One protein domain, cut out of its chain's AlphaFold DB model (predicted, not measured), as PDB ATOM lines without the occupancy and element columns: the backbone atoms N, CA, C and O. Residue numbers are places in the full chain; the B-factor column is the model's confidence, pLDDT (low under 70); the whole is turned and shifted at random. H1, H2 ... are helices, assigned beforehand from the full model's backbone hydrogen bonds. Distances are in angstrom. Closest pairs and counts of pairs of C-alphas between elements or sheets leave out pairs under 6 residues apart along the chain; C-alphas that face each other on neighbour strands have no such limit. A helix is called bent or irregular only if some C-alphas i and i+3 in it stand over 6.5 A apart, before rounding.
ATOM      1  N   LEU A   2     130.507 113.534 113.825       93.25
ATOM      2  CA  LEU A   2     130.102 113.504 115.245       93.25
ATOM      3  C   LEU A   2     130.785 114.584 116.098       93.25
ATOM      4  O   LEU A   2     130.111 115.244 116.881       93.25
ATOM      5  N   ALA A   3     132.079 114.827 115.875       94.31
ATOM      6  CA  ALA A   3     132.810 115.893 116.553       94.31
ATOM      7  C   ALA A   3     132.197 117.287 116.318       94.31
ATOM      8  O   ALA A   3     131.896 118.007 117.263       94.31
ATOM      9  N   PHE A   4     131.909 117.631 115.060       92.00
ATOM     10  CA  PHE A   4     131.253 118.890 114.692       92.00
ATOM     11  C   PHE A   4     129.864 119.047 115.332       92.00
ATOM     12  O   PHE A   4     129.517 120.119 115.822       92.00
ATOM     13  N   VAL A   5     129.071 117.970 115.371       94.00
ATOM     14  CA  VAL A   5     127.749 117.973 116.023       94.00
ATOM     15  C   VAL A   5     127.875 118.172 117.534       94.00
ATOM     16  O   VAL A   5     127.081 118.911 118.113       94.00
ATOM     17  N   ALA A   6     128.862 117.546 118.180       94.38
ATOM     18  CA  ALA A   6     129.124 117.737 119.604       94.38
ATOM     19  C   ALA A   6     129.504 119.196 119.918       94.38
ATOM     20  O   ALA A   6     128.929 119.778 120.837       94.38
ATOM     21  N   LEU A   7     130.347 119.828 119.091       92.88
ATOM     22  CA  LEU A   7     130.686 121.254 119.214       92.88
ATOM     23  C   LEU A   7     129.475 122.171 119.009       92.88
ATOM     24  O   LEU A   7     129.277 123.119 119.768       92.88
ATOM     25  N   HIS A   8     128.619 121.872 118.030       92.81
ATOM     26  CA  HIS A   8     127.359 122.596 117.873       92.81
ATOM     27  C   HIS A   8     126.486 122.461 119.133       92.81
ATOM     28  O   HIS A   8     125.915 123.442 119.614       92.81
ATOM     29  N   LYS A   9     126.419 121.255 119.716       93.12
ATOM     30  CA  LYS A   9     125.673 121.020 120.956       93.12
ATOM     31  C   LYS A   9     126.226 121.818 122.135       93.12
ATOM     32  O   LYS A   9     125.398 122.388 122.838       93.12
ATOM     33  N   CYS A  10     127.548 121.954 122.300       92.25
ATOM     34  CA  CYS A  10     128.160 122.793 123.347       92.25
ATOM     35  C   CYS A  10     127.573 124.212 123.386       92.25
ATOM     36  O   CYS A  10     127.410 124.785 124.458       92.25
ATOM     37  N   ARG A  11     127.233 124.776 122.220       86.62
ATOM     38  CA  ARG A  11     126.660 126.126 122.116       86.62
ATOM     39  C   ARG A  11     125.191 126.188 122.511       86.62
ATOM     40  O   ARG A  11     124.751 127.166 123.099       86.62
ATOM     41  N   THR A  12     124.435 125.156 122.151       91.44
ATOM     42  CA  THR A  12     122.999 125.059 122.467       91.44
ATOM     43  C   THR A  12     122.722 124.559 123.889       91.44
ATOM     44  O   THR A  12     121.641 124.807 124.403       91.44
ATOM     45  N   HIS A  13     123.692 123.876 124.508       90.75
ATOM     46  CA  HIS A  13     123.615 123.269 125.841       90.75
ATOM     47  C   HIS A  13     124.895 123.589 126.640       90.75
ATOM     48  O   HIS A  13     125.744 122.705 126.842       90.75
ATOM     49  N   PRO A  14     125.098 124.860 127.049       88.56
ATOM     50  CA  PRO A  14     126.331 125.301 127.704       88.56
ATOM     51  C   PRO A  14     126.651 124.533 128.993       88.56
ATOM     52  O   PRO A  14     127.820 124.349 129.329       88.56
ATOM     53  N   GLU A  15     125.630 124.035 129.690       93.25
ATOM     54  CA  GLU A  15     125.750 123.278 130.937       93.25
ATOM     55  C   GLU A  15     126.446 121.919 130.764       93.25
ATOM     56  O   GLU A  15     127.053 121.405 131.701       93.25
ATOM     57  N   GLN A  16     126.416 121.356 129.553       91.12
ATOM     58  CA  GLN A  16     127.088 120.099 129.204       91.12
ATOM     59  C   GLN A  16     128.378 120.321 128.407       91.12
ATOM     60  O   GLN A  16     129.026 119.351 128.005       91.12
ATOM     61  N   SER A  17     128.756 121.582 128.171       88.19
ATOM     62  CA  SER A  17     129.850 121.953 127.275       88.19
ATOM     63  C   SER A  17     131.175 121.238 127.582       88.19
ATOM     64  O   SER A  17     131.742 120.700 126.634       88.19
ATOM     65  N   PRO A  18     131.640 121.103 128.849       91.75
ATOM     66  CA  PRO A  18     132.901 120.412 129.139       91.75
ATOM     67  C   PRO A  18     132.913 118.960 128.644       91.75
ATOM     68  O   PRO A  18     133.792 118.559 127.886       91.75
ATOM     69  N   ARG A  19     131.868 118.193 128.980       94.06
ATOM     70  CA  ARG A  19     131.722 116.796 128.549       94.06
ATOM     71  C   ARG A  19     131.556 116.681 127.032       94.06
ATOM     72  O   ARG A  19     132.103 115.775 126.412       94.06
ATOM     73  N   LEU A  20     130.763 117.562 126.422       93.25
ATOM     74  CA  LEU A  20     130.544 117.554 124.973       93.25
ATOM     75  C   LEU A  20     131.815 117.929 124.199       93.25
ATOM     76  O   LEU A  20     132.026 117.403 123.107       93.25
ATOM     77  N   PHE A  21     132.673 118.776 124.769       91.88
ATOM     78  CA  PHE A  21     133.966 119.122 124.190       91.88
ATOM     79  C   PHE A  21     134.918 117.921 124.195       91.88
ATOM     80  O   PHE A  21     135.496 117.613 123.158       91.88
ATOM     81  N   GLU A  22     134.991 117.164 125.294       93.75
ATOM     82  CA  GLU A  22     135.756 115.905 125.347       93.75
ATOM     83  C   GLU A  22     135.269 114.893 124.296       93.75
ATOM     84  O   GLU A  22     136.066 114.277 123.587       93.75
ATOM     85  N   VAL A  23     133.946 114.755 124.137       94.81
ATOM     86  CA  VAL A  23     133.344 113.908 123.092       94.81
ATOM     87  C   VAL A  23     133.720 114.405 121.694       94.81
ATOM     88  O   VAL A  23     133.992 113.597 120.800       94.81
ATOM     89  N   ALA A  24     133.743 115.724 121.488       94.62
ATOM     90  CA  ALA A  24     134.157 116.309 120.224       94.62
ATOM     91  C   ALA A  24     135.623 115.998 119.908       94.62
ATOM     92  O   ALA A  24     135.916 115.531 118.807       94.62
ATOM     93  N   GLU A  25     136.526 116.199 120.868       92.81
ATOM     94  CA  GLU A  25     137.951 115.898 120.707       92.81
ATOM     95  C   GLU A  25     138.184 114.410 120.440       92.81
ATOM     96  O   GLU A  25     138.890 114.060 119.495       92.81
ATOM     97  N   HIS A  26     137.512 113.529 121.183       94.94
ATOM     98  CA  HIS A  26     137.603 112.087 120.975       94.94
ATOM     99  C   HIS A  26     137.209 111.677 119.546       94.94
ATOM    100  O   HIS A  26     137.960 110.985 118.854       94.94
ATOM    101  N   HIS A  27     136.054 112.144 119.056       94.62
ATOM    102  CA  HIS A  27     135.613 111.831 117.697       94.62
ATOM    103  C   HIS A  27     136.452 112.512 116.610       94.62
ATOM    104  O   HIS A  27     136.523 111.991 115.493       94.62
ATOM    105  N   GLN A  28     137.071 113.656 116.905       93.44
ATOM    106  CA  GLN A  28     137.995 114.313 115.987       93.44
ATOM    107  C   GLN A  28     139.268 113.477 115.818       93.44
ATOM    108  O   GLN A  28     139.687 113.252 114.683       93.44
ATOM    109  N   THR A  29     139.830 112.960 116.914       93.69
ATOM    110  CA  THR A  29     140.989 112.054 116.889       93.69
ATOM    111  C   THR A  29     140.692 110.800 116.073       93.69
ATOM    112  O   THR A  29     141.425 110.512 115.129       93.69
ATOM    113  N   ILE A  30     139.558 110.132 116.327       93.19
ATOM    114  CA  ILE A  30     139.127 108.962 115.538       93.19
ATOM    115  C   ILE A  30     139.009 109.310 114.047       93.19
ATOM    116  O   ILE A  30     139.424 108.532 113.188       93.19
ATOM    117  N   GLY A  31     138.440 110.475 113.720       91.38
ATOM    118  CA  GLY A  31     138.309 110.929 112.335       91.38
ATOM    119  C   GLY A  31     139.662 111.123 111.642       91.38
ATOM    120  O   GLY A  31     139.830 110.696 110.501       91.38
ATOM    121  N   ILE A  32     140.633 111.725 112.333       91.62
ATOM    122  CA  ILE A  32     141.997 111.921 111.823       91.62
ATOM    123  C   ILE A  32     142.690 110.571 111.618       91.62
ATOM    124  O   ILE A  32     143.214 110.308 110.532       91.62
ATOM    125  N   GLU A  33     142.667 109.696 112.621       92.25
ATOM    126  CA  GLU A  33     143.285 108.366 112.559       92.25
ATOM    127  C   GLU A  33     142.685 107.518 111.431       92.25
ATOM    128  O   GLU A  33     143.421 106.944 110.624       92.25
ATOM    129  N   GLY A  34     141.354 107.515 111.315       89.88
ATOM    130  CA  GLY A  34     140.628 106.755 110.302       89.88
ATOM    131  C   GLY A  34     140.975 107.162 108.870       89.88
ATOM    132  O   GLY A  34     141.050 106.304 107.994       89.88
ATOM    133  N   VAL A  35     141.237 108.449 108.619       90.81
ATOM    134  CA  VAL A  35     141.612 108.947 107.282       90.81
ATOM    135  C   VAL A  35     143.110 108.791 107.013       90.81
ATOM    136  O   VAL A  35     143.502 108.562 105.868       90.81
ATOM    137  N   THR A  36     143.956 108.865 108.045       90.12
ATOM    138  CA  THR A  36     145.424 108.841 107.907       90.12
ATOM    139  C   THR A  36     145.927 107.592 107.177       90.12
ATOM    140  O   THR A  36     146.844 107.686 106.360       90.12
ATOM    141  N   GLY A  37     145.289 106.435 107.393       88.31
ATOM    142  CA  GLY A  37     145.624 105.189 106.693       88.31
ATOM    143  C   GLY A  37     145.430 105.248 105.170       88.31
ATOM    144  O   GLY A  37     146.158 104.584 104.434       88.31
ATOM    145  N   TYR A  38     144.508 106.083 104.687       89.81
ATOM    146  CA  TYR A  38     144.199 106.227 103.261       89.81
ATOM    147  C   TYR A  38     145.067 107.272 102.553       89.81
ATOM    148  O   TYR A  38     145.217 107.204 101.335       89.81
ATOM    149  N   LEU A  39     145.686 108.207 103.288       87.81
ATOM    150  CA  LEU A  39     146.455 109.317 102.702       87.81
ATOM    151  C   LEU A  39     147.637 108.858 101.837       87.81
ATOM    152  O   LEU A  39     148.034 109.568 100.919       87.81
ATOM    153  N   LYS A  40     148.194 107.669 102.106       87.31
ATOM    154  CA  LYS A  40     149.303 107.101 101.319       87.31
ATOM    155  C   LYS A  40     148.869 106.546  99.959       87.31
ATOM    156  O   LYS A  40     149.722 106.372  99.097       87.31
ATOM    157  N   ASN A  41     147.587 106.226  99.780       88.94
ATOM    158  CA  ASN A  41     147.069 105.569  98.578       88.94
ATOM    159  C   ASN A  41     145.668 106.093  98.226       88.94
ATOM    160  O   ASN A  41     144.667 105.368  98.282       88.94
ATOM    161  N   ILE A  42     145.606 107.384  97.905       90.69
ATOM    162  CA  ILE A  42     144.384 108.028  97.425       90.69
ATOM    163  C   ILE A  42     144.144 107.587  95.976       90.69
ATOM    164  O   ILE A  42     145.025 107.712  95.130       90.69
ATOM    165  N   ASN A  43     142.950 107.073  95.696       89.00
ATOM    166  CA  ASN A  43     142.510 106.618  94.380       89.00
ATOM    167  C   ASN A  43     141.036 106.985  94.152       89.00
ATOM    168  O   ASN A  43     140.372 107.546  95.028       89.00
ATOM    169  N   ASP A  44     140.491 106.653  92.983       88.38
ATOM    170  CA  ASP A  44     139.132 107.062  92.630       88.38
ATOM    171  C   ASP A  44     138.046 106.503  93.557       88.38
ATOM    172  O   ASP A  44     137.045 107.183  93.782       88.38
ATOM    173  N   GLY A  45     138.264 105.324  94.148       89.44
ATOM    174  CA  GLY A  45     137.308 104.669  95.040       89.44
ATOM    175  C   GLY A  45     137.251 105.251  96.456       89.44
ATOM    176  O   GLY A  45     136.244 105.075  97.137       89.44
ATOM    177  N   ASN A  46     138.300 105.948  96.912       91.38
ATOM    178  CA  ASN A  46     138.362 106.511  98.268       91.38
ATOM    179  C   ASN A  46     138.504 108.043  98.314       91.38
ATOM    180  O   ASN A  46     138.318 108.628  99.382       91.38
ATOM    181  N   TYR A  47     138.776 108.697  97.181       89.75
ATOM    182  CA  TYR A  47     139.044 110.135  97.108       89.75
ATOM    183  C   TYR A  47     137.944 110.991  97.741       89.75
ATOM    184  O   TYR A  47     138.248 111.811  98.601       89.75
ATOM    185  N   GLU A  48     136.676 110.790  97.361       90.19
ATOM    186  CA  GLU A  48     135.569 111.625  97.855       90.19
ATOM    187  C   GLU A  48     135.437 111.532  99.378       90.19
ATOM    188  O   GLU A  48     135.257 112.539 100.063       90.19
ATOM    189  N   MET A  49     135.610 110.325  99.927       92.12
ATOM    190  CA  MET A  49     135.595 110.088 101.368       92.12
ATOM    191  C   MET A  49     136.763 110.793 102.061       92.12
ATOM    192  O   MET A  49     136.549 111.489 103.056       92.12
ATOM    193  N   VAL A  50     137.984 110.654 101.536       91.88
ATOM    194  CA  VAL A  50     139.189 111.275 102.111       91.88
ATOM    195  C   VAL A  50     139.089 112.801 102.049       91.88
ATOM    196  O   VAL A  50     139.346 113.479 103.044       91.88
ATOM    197  N   TYR A  51     138.653 113.343 100.911       89.69
ATOM    198  CA  TYR A  51     138.489 114.775 100.691       89.69
ATOM    199  C   TYR A  51     137.402 115.376 101.593       89.69
ATOM    200  O   TYR A  51     137.668 116.339 102.318       89.69
ATOM    201  N   ALA A  52     136.208 114.775 101.629       90.62
ATOM    202  CA  ALA A  52     135.124 115.222 102.502       90.62
ATOM    203  C   ALA A  52     135.509 115.123 103.986       90.62
ATOM    204  O   ALA A  52     135.214 116.029 104.769       90.62
ATOM    205  N   SER A  53     136.215 114.059 104.381       91.12
ATOM    206  CA  SER A  53     136.679 113.899 105.759       91.12
ATOM    207  C   SER A  53     137.711 114.956 106.140       91.12
ATOM    208  O   SER A  53     137.602 115.536 107.217       91.12
ATOM    209  N   ALA A  54     138.657 115.281 105.254       91.25
ATOM    210  CA  ALA A  54     139.634 116.342 105.487       91.25
ATOM    211  C   ALA A  54     138.971 117.724 105.644       91.25
ATOM    212  O   ALA A  54     139.319 118.467 106.563       91.25
ATOM    213  N   ILE A  55     137.963 118.041 104.818       89.00
ATOM    214  CA  ILE A  55     137.151 119.259 104.981       89.00
ATOM    215  C   ILE A  55     136.455 119.259 106.345       89.00
ATOM    216  O   ILE A  55     136.526 120.249 107.069       89.00
ATOM    217  N   MET A  56     135.819 118.148 106.731       89.81
ATOM    218  CA  MET A  56     135.129 118.047 108.020       89.81
ATOM    219  C   MET A  56     136.081 118.153 109.216       89.81
ATOM    220  O   MET A  56     135.711 118.758 110.221       89.81
ATOM    221  N   ILE A  57     137.293 117.599 109.123       91.94
ATOM    222  CA  ILE A  57     138.343 117.738 110.140       91.94
ATOM    223  C   ILE A  57     138.724 119.216 110.282       91.94
ATOM    224  O   ILE A  57     138.741 119.722 111.403       91.94
ATOM    225  N   GLY A  58     138.956 119.919 109.166       90.44
ATOM    226  CA  GLY A  58     139.247 121.357 109.152       90.44
ATOM    227  C   GLY A  58     138.116 122.204 109.740       90.44
ATOM    228  O   GLY A  58     138.359 123.020 110.625       90.44
ATOM    229  N   LEU A  59     136.871 121.960 109.322       88.81
ATOM    230  CA  LEU A  59     135.689 122.647 109.855       88.81
ATOM    231  C   LEU A  59     135.494 122.398 111.352       88.81
ATOM    232  O   LEU A  59     135.114 123.311 112.076       88.81
ATOM    233  N   THR A  60     135.761 121.180 111.827       91.56
ATOM    234  CA  THR A  60     135.674 120.851 113.256       91.56
ATOM    235  C   THR A  60     136.773 121.552 114.051       91.56
ATOM    236  O   THR A  60     136.500 122.068 115.128       91.56
ATOM    237  N   ASN A  61     137.998 121.621 113.518       91.56
ATOM    238  CA  ASN A  61     139.094 122.347 114.161       91.56
ATOM    239  C   ASN A  61     138.802 123.855 114.248       91.56
ATOM    240  O   ASN A  61     139.005 124.447 115.303       91.56
ATOM    241  N   LEU A  62     138.244 124.444 113.187       90.94
ATOM    242  CA  LEU A  62     137.771 125.827 113.196       90.94
ATOM    243  C   LEU A  62     136.668 126.030 114.251       90.94
ATOM    244  O   LEU A  62     136.795 126.894 115.114       90.94
ATOM    245  N   ALA A  63     135.637 125.181 114.225       90.81
ATOM    246  CA  ALA A  63     134.488 125.230 115.127       90.81
ATOM    247  C   ALA A  63     134.826 125.000 116.608       90.81
ATOM    248  O   ALA A  63     134.068 125.425 117.478       90.81
ATOM    249  N   ALA A  64     135.944 124.330 116.909       91.06
ATOM    250  CA  ALA A  64     136.435 124.183 118.278       91.06
ATOM    251  C   ALA A  64     136.858 125.532 118.886       91.06
ATOM    252  O   ALA A  64     136.969 125.647 120.105       91.06
ATOM    253  N   GLY A  65     137.048 126.547 118.040       89.88
ATOM    254  CA  GLY A  65     137.378 127.903 118.433       89.88
ATOM    255  C   GLY A  65     138.880 128.128 118.627       89.88
ATOM    256  O   GLY A  65     139.687 127.194 118.570       89.88
ATOM    257  N   PRO A  66     139.269 129.392 118.844       92.00
ATOM    258  CA  PRO A  66     140.662 129.763 119.028       92.00
ATOM    259  C   PRO A  66     141.248 129.183 120.320       92.00
ATOM    260  O   PRO A  66     140.629 129.240 121.383       92.00
ATOM    261  N   ARG A  67     142.492 128.699 120.244       91.00
ATOM    262  CA  ARG A  67     143.291 128.263 121.399       91.00
ATOM    263  C   ARG A  67     144.434 129.255 121.627       91.00
ATOM    264  O   ARG A  67     144.973 129.765 120.647       91.00
ATOM    265  N   PRO A  68     144.838 129.543 122.877       91.56
ATOM    266  CA  PRO A  68     145.982 130.412 123.137       91.56
ATOM    267  C   PRO A  68     147.214 129.984 122.332       91.56
ATOM    268  O   PRO A  68     147.615 128.826 122.381       91.56
ATOM    269  N   GLY A  69     147.789 130.924 121.579       91.88
ATOM    270  CA  GLY A  69     148.965 130.683 120.745       91.88
ATOM    271  C   GLY A  69     148.686 130.107 119.351       91.88
ATOM    272  O   GLY A  69     149.642 129.948 118.598       91.88
ATOM    273  N   GLU A  70     147.431 129.846 118.962       93.12
ATOM    274  CA  GLU A  70     147.044 129.329 117.638       93.12
ATOM    275  C   GLU A  70     146.205 130.357 116.856       93.12
ATOM    276  O   GLU A  70     145.037 130.582 117.155       93.12
ATOM    277  N   TYR A  71     146.764 130.949 115.796       94.25
ATOM    278  CA  TYR A  71     146.175 132.090 115.076       94.25
ATOM    279  C   TYR A  71     145.809 131.772 113.617       94.25
ATOM    280  O   TYR A  71     145.938 132.625 112.738       94.25
ATOM    281  N   ILE A  72     145.365 130.540 113.341       92.69
ATOM    282  CA  ILE A  72     145.050 129.980 112.009       92.69
ATOM    283  C   ILE A  72     146.256 129.878 111.073       92.69
ATOM    284  O   ILE A  72     146.655 128.775 110.713       92.69
ATOM    285  N   ALA A  73     146.787 131.021 110.632       92.94
ATOM    286  CA  ALA A  73     147.865 131.118 109.652       92.94
ATOM    287  C   ALA A  73     149.251 130.949 110.285       92.94
ATOM    288  O   ALA A  73     150.213 130.669 109.578       92.94
ATOM    289  N   PHE A  74     149.344 131.123 111.604       94.06
ATOM    290  CA  PHE A  74     150.566 130.958 112.373       94.06
ATOM    291  C   PHE A  74     150.295 130.572 113.825       94.06
ATOM    292  O   PHE A  74     149.178 130.735 114.314       94.06
ATOM    293  N   SER A  75     151.318 130.079 114.523       93.69
ATOM    294  CA  SER A  75     151.244 129.784 115.954       93.69
ATOM    295  C   SER A  75     152.522 130.154 116.694       93.69
ATOM    296  O   SER A  75     153.587 130.280 116.083       93.69
ATOM    297  N   ASP A  76     152.420 130.326 118.011       91.25
ATOM    298  CA  ASP A  76     153.552 130.574 118.915       91.25
ATOM    299  C   ASP A  76     154.590 129.440 118.874       91.25
ATOM    300  O   ASP A  76     155.772 129.672 119.112       91.25
ATOM    301  N   HIS A  77     154.147 128.223 118.548       85.56
ATOM    302  CA  HIS A  77     154.955 127.002 118.553       85.56
ATOM    303  C   HIS A  77     155.470 126.598 117.159       85.56
ATOM    304  O   HIS A  77     156.114 125.562 117.020       85.56
ATOM    305  N   GLY A  78     155.196 127.397 116.120       73.00
ATOM    306  CA  GLY A  78     155.759 127.222 114.774       73.00
ATOM    307  C   GLY A  78     155.057 126.201 113.871       73.00
ATOM    308  O   GLY A  78     155.459 126.054 112.720       73.00
ATOM    309  N   ASN A  79     154.000 125.527 114.334       73.94
ATOM    310  CA  ASN A  79     153.187 124.636 113.499       73.94
ATOM    311  C   ASN A  79     151.685 124.903 113.697       73.94
ATOM    312  O   ASN A  79     151.039 124.219 114.491       73.94
ATOM    313  N   PRO A  80     151.129 125.921 113.022       75.62
ATOM    314  CA  PRO A  80     149.705 126.228 113.098       75.62
ATOM    315  C   PRO A  80     148.832 125.092 112.564       75.62
ATOM    316  O   PRO A  80     148.920 124.693 111.399       75.62
ATOM    317  N   SER A  81     147.927 124.617 113.413       79.94
ATOM    318  CA  SER A  81     147.082 123.455 113.128       79.94
ATOM    319  C   SER A  81     146.144 123.665 111.931       79.94
ATOM    320  O   SER A  81     146.089 122.829 111.024       79.94
ATOM    321  N   LEU A  82     145.435 124.797 111.873       87.94
ATOM    322  CA  LEU A  82     144.376 124.996 110.881       87.94
ATOM    323  C   LEU A  82     144.904 125.268 109.463       87.94
ATOM    324  O   LEU A  82     144.391 124.684 108.509       87.94
ATOM    325  N   ILE A  83     145.946 126.091 109.280       90.81
ATOM    326  CA  ILE A  83     146.545 126.274 107.944       90.81
ATOM    327  C   ILE A  83     147.155 124.972 107.419       90.81
ATOM    328  O   ILE A  83     147.003 124.681 106.234       90.81
ATOM    329  N   SER A  84     147.765 124.150 108.279       90.56
ATOM    330  CA  SER A  84     148.281 122.833 107.891       90.56
ATOM    331  C   SER A  84     147.162 121.916 107.388       90.56
ATOM    332  O   SER A  84     147.318 121.282 106.344       90.56
ATOM    333  N   LEU A  85     145.994 121.916 108.042       90.12
ATOM    334  CA  LEU A  85     144.807 121.192 107.566       90.12
ATOM    335  C   LEU A  85     144.305 121.728 106.218       90.12
ATOM    336  O   LEU A  85     144.041 120.945 105.304       90.12
ATOM    337  N   ILE A  86     144.236 123.052 106.055       88.38
ATOM    338  CA  ILE A  86     143.834 123.692 104.794       88.38
ATOM    339  C   ILE A  86     144.784 123.293 103.646       88.38
ATOM    340  O   ILE A  86     144.337 122.964 102.543       88.38
ATOM    341  N   ARG A  87     146.099 123.264 103.900       88.50
ATOM    342  CA  ARG A  87     147.106 122.800 102.930       88.50
ATOM    343  C   ARG A  87     147.015 121.297 102.673       88.50
ATOM    344  O   ARG A  87     147.205 120.876 101.535       88.50
ATOM    345  N   GLY A  88     146.662 120.506 103.682       88.81
ATOM    346  CA  GLY A  88     146.364 119.082 103.536       88.81
ATOM    347  C   GLY A  88     145.206 118.837 102.566       88.81
ATOM    348  O   GLY A  88     145.353 118.065 101.621       88.81
ATOM    349  N   VAL A  89     144.098 119.573 102.716       88.12
ATOM    350  CA  VAL A  89     142.953 119.525 101.784       88.12
ATOM    351  C   VAL A  89     143.385 119.890 100.359       88.12
ATOM    352  O   VAL A  89     142.967 119.236  99.402       88.12
ATOM    353  N   ARG A  90     144.262 120.895 100.199       86.25
ATOM    354  CA  ARG A  90     144.852 121.241  98.893       86.25
ATOM    355  C   ARG A  90     145.625 120.071  98.290       86.25
ATOM    356  O   ARG A  90     145.416 119.762  97.122       86.25
ATOM    357  N   SER A  91     146.482 119.429  99.078       87.12
ATOM    358  CA  SER A  91     147.272 118.277  98.638       87.12
ATOM    359  C   SER A  91     146.376 117.131  98.159       87.12
ATOM    360  O   SER A  91     146.549 116.646  97.045       87.12
ATOM    361  N   ILE A  92     145.345 116.788  98.945       87.81
ATOM    362  CA  ILE A  92     144.370 115.738  98.610       87.81
ATOM    363  C   ILE A  92     143.653 116.060  97.295       87.81
ATOM    364  O   ILE A  92     143.574 115.201  96.421       87.81
ATOM    365  N   LYS A  93     143.173 117.302  97.123       84.56
ATOM    366  CA  LYS A  93     142.498 117.733  95.888       84.56
ATOM    367  C   LYS A  93     143.385 117.537  94.654       84.56
ATOM    368  O   LYS A  93     142.905 117.102  93.613       84.56
ATOM    369  N   ASN A  94     144.679 117.827  94.781       84.75
ATOM    370  CA  ASN A  94     145.632 117.744  93.677       84.75
ATOM    371  C   ASN A  94     145.983 116.296  93.279       84.75
ATOM    372  O   ASN A  94     146.508 116.093  92.185       84.75
ATOM    373  N   CYS A  95     145.674 115.283  94.101       81.75
ATOM    374  CA  CYS A  95     145.913 113.871  93.766       81.75
ATOM    375  C   CYS A  95     145.110 113.387  92.547       81.75
ATOM    376  O   CYS A  95     145.552 112.465  91.870       81.75
ATOM    377  N   ARG A  96     143.965 114.010  92.233       72.62
ATOM    378  CA  ARG A  96     143.181 113.712  91.018       72.62
ATOM    379  C   ARG A  96     143.664 114.463  89.767       72.62
ATOM    380  O   ARG A  96     143.000 114.426  88.736       72.62
TER     381      ARG A  96
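This is residues 2 to 96 of the 279 residues of a protein of Colletotrichum incanum (UniProt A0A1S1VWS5). Four helices lie roughly along one direction, with H1 and H2 side by side as a hairpin, H3 packed on that pair and H4 on the far side of H3. The unnamed stretch of residues 64 to 80 loops from the end of H3 to the start of H4. You have 95 residues printed, with H1, H2, H3 and H4 in that order, no named strand, and the class all helix. The whole is compact, with a radius of gyration of the C-alphas of 14.4 A and spans of 44 by 30 by 17 A.

Find C-alpha 2 at (130.102, 113.504, 115.245), where H1, residues 2 to 12, begins. H2, residues 14 to 36, runs 32.1 A, with a kink of 37 degrees near residue 21; it is irregular, C-alphas 15 and 18 being 7.9 A apart. H3, residues 47 to 63, runs 23.9 A from C-alpha 47 at (139.044, 110.135, 97.108). H4, residues 81 to 94, runs 20.3 A to C-alpha 94 at (145.632, 117.744, 93.677).

H1, H2 and H3 form an up and down bundle, each running against the one before it. H1 and H2, a hairpin, touch at Ala 3 and Ala 24, their closest C-alphas, 3.9 A apart, at a shallow tilt of 17 degrees. H3 is the hub, touching three helices. With residues 56 to 63 alone it touches H1, closest at the C-alphas of Phe 4 and Thr 60, 5.0 A. H2 touches H3 with residues 28 to 35 alone, closest at the C-alphas of Val 35 and Val 50, 6.2 A. H3 and H4, a hairpin, touch, closest at the C-alphas of Gly 58 and Leu 85, 5.8 A, at a shallow tilt of 18 degrees, opposite ways. H4 is apart from H1 and H2. In H3 and H4 every O i to N i+4 pair is within hydrogen-bond range, against 6 of 7 in H1 and 17 of 19 in H2.

The two C-alphas farthest apart, those of Glu 15 and Arg 96, are 44.6 A apart. The printed part has no cut. The link from H3 to H4 is long, with 17 residues. The mean pLDDT of the printed part is 90.0, and no printed residue is under 70.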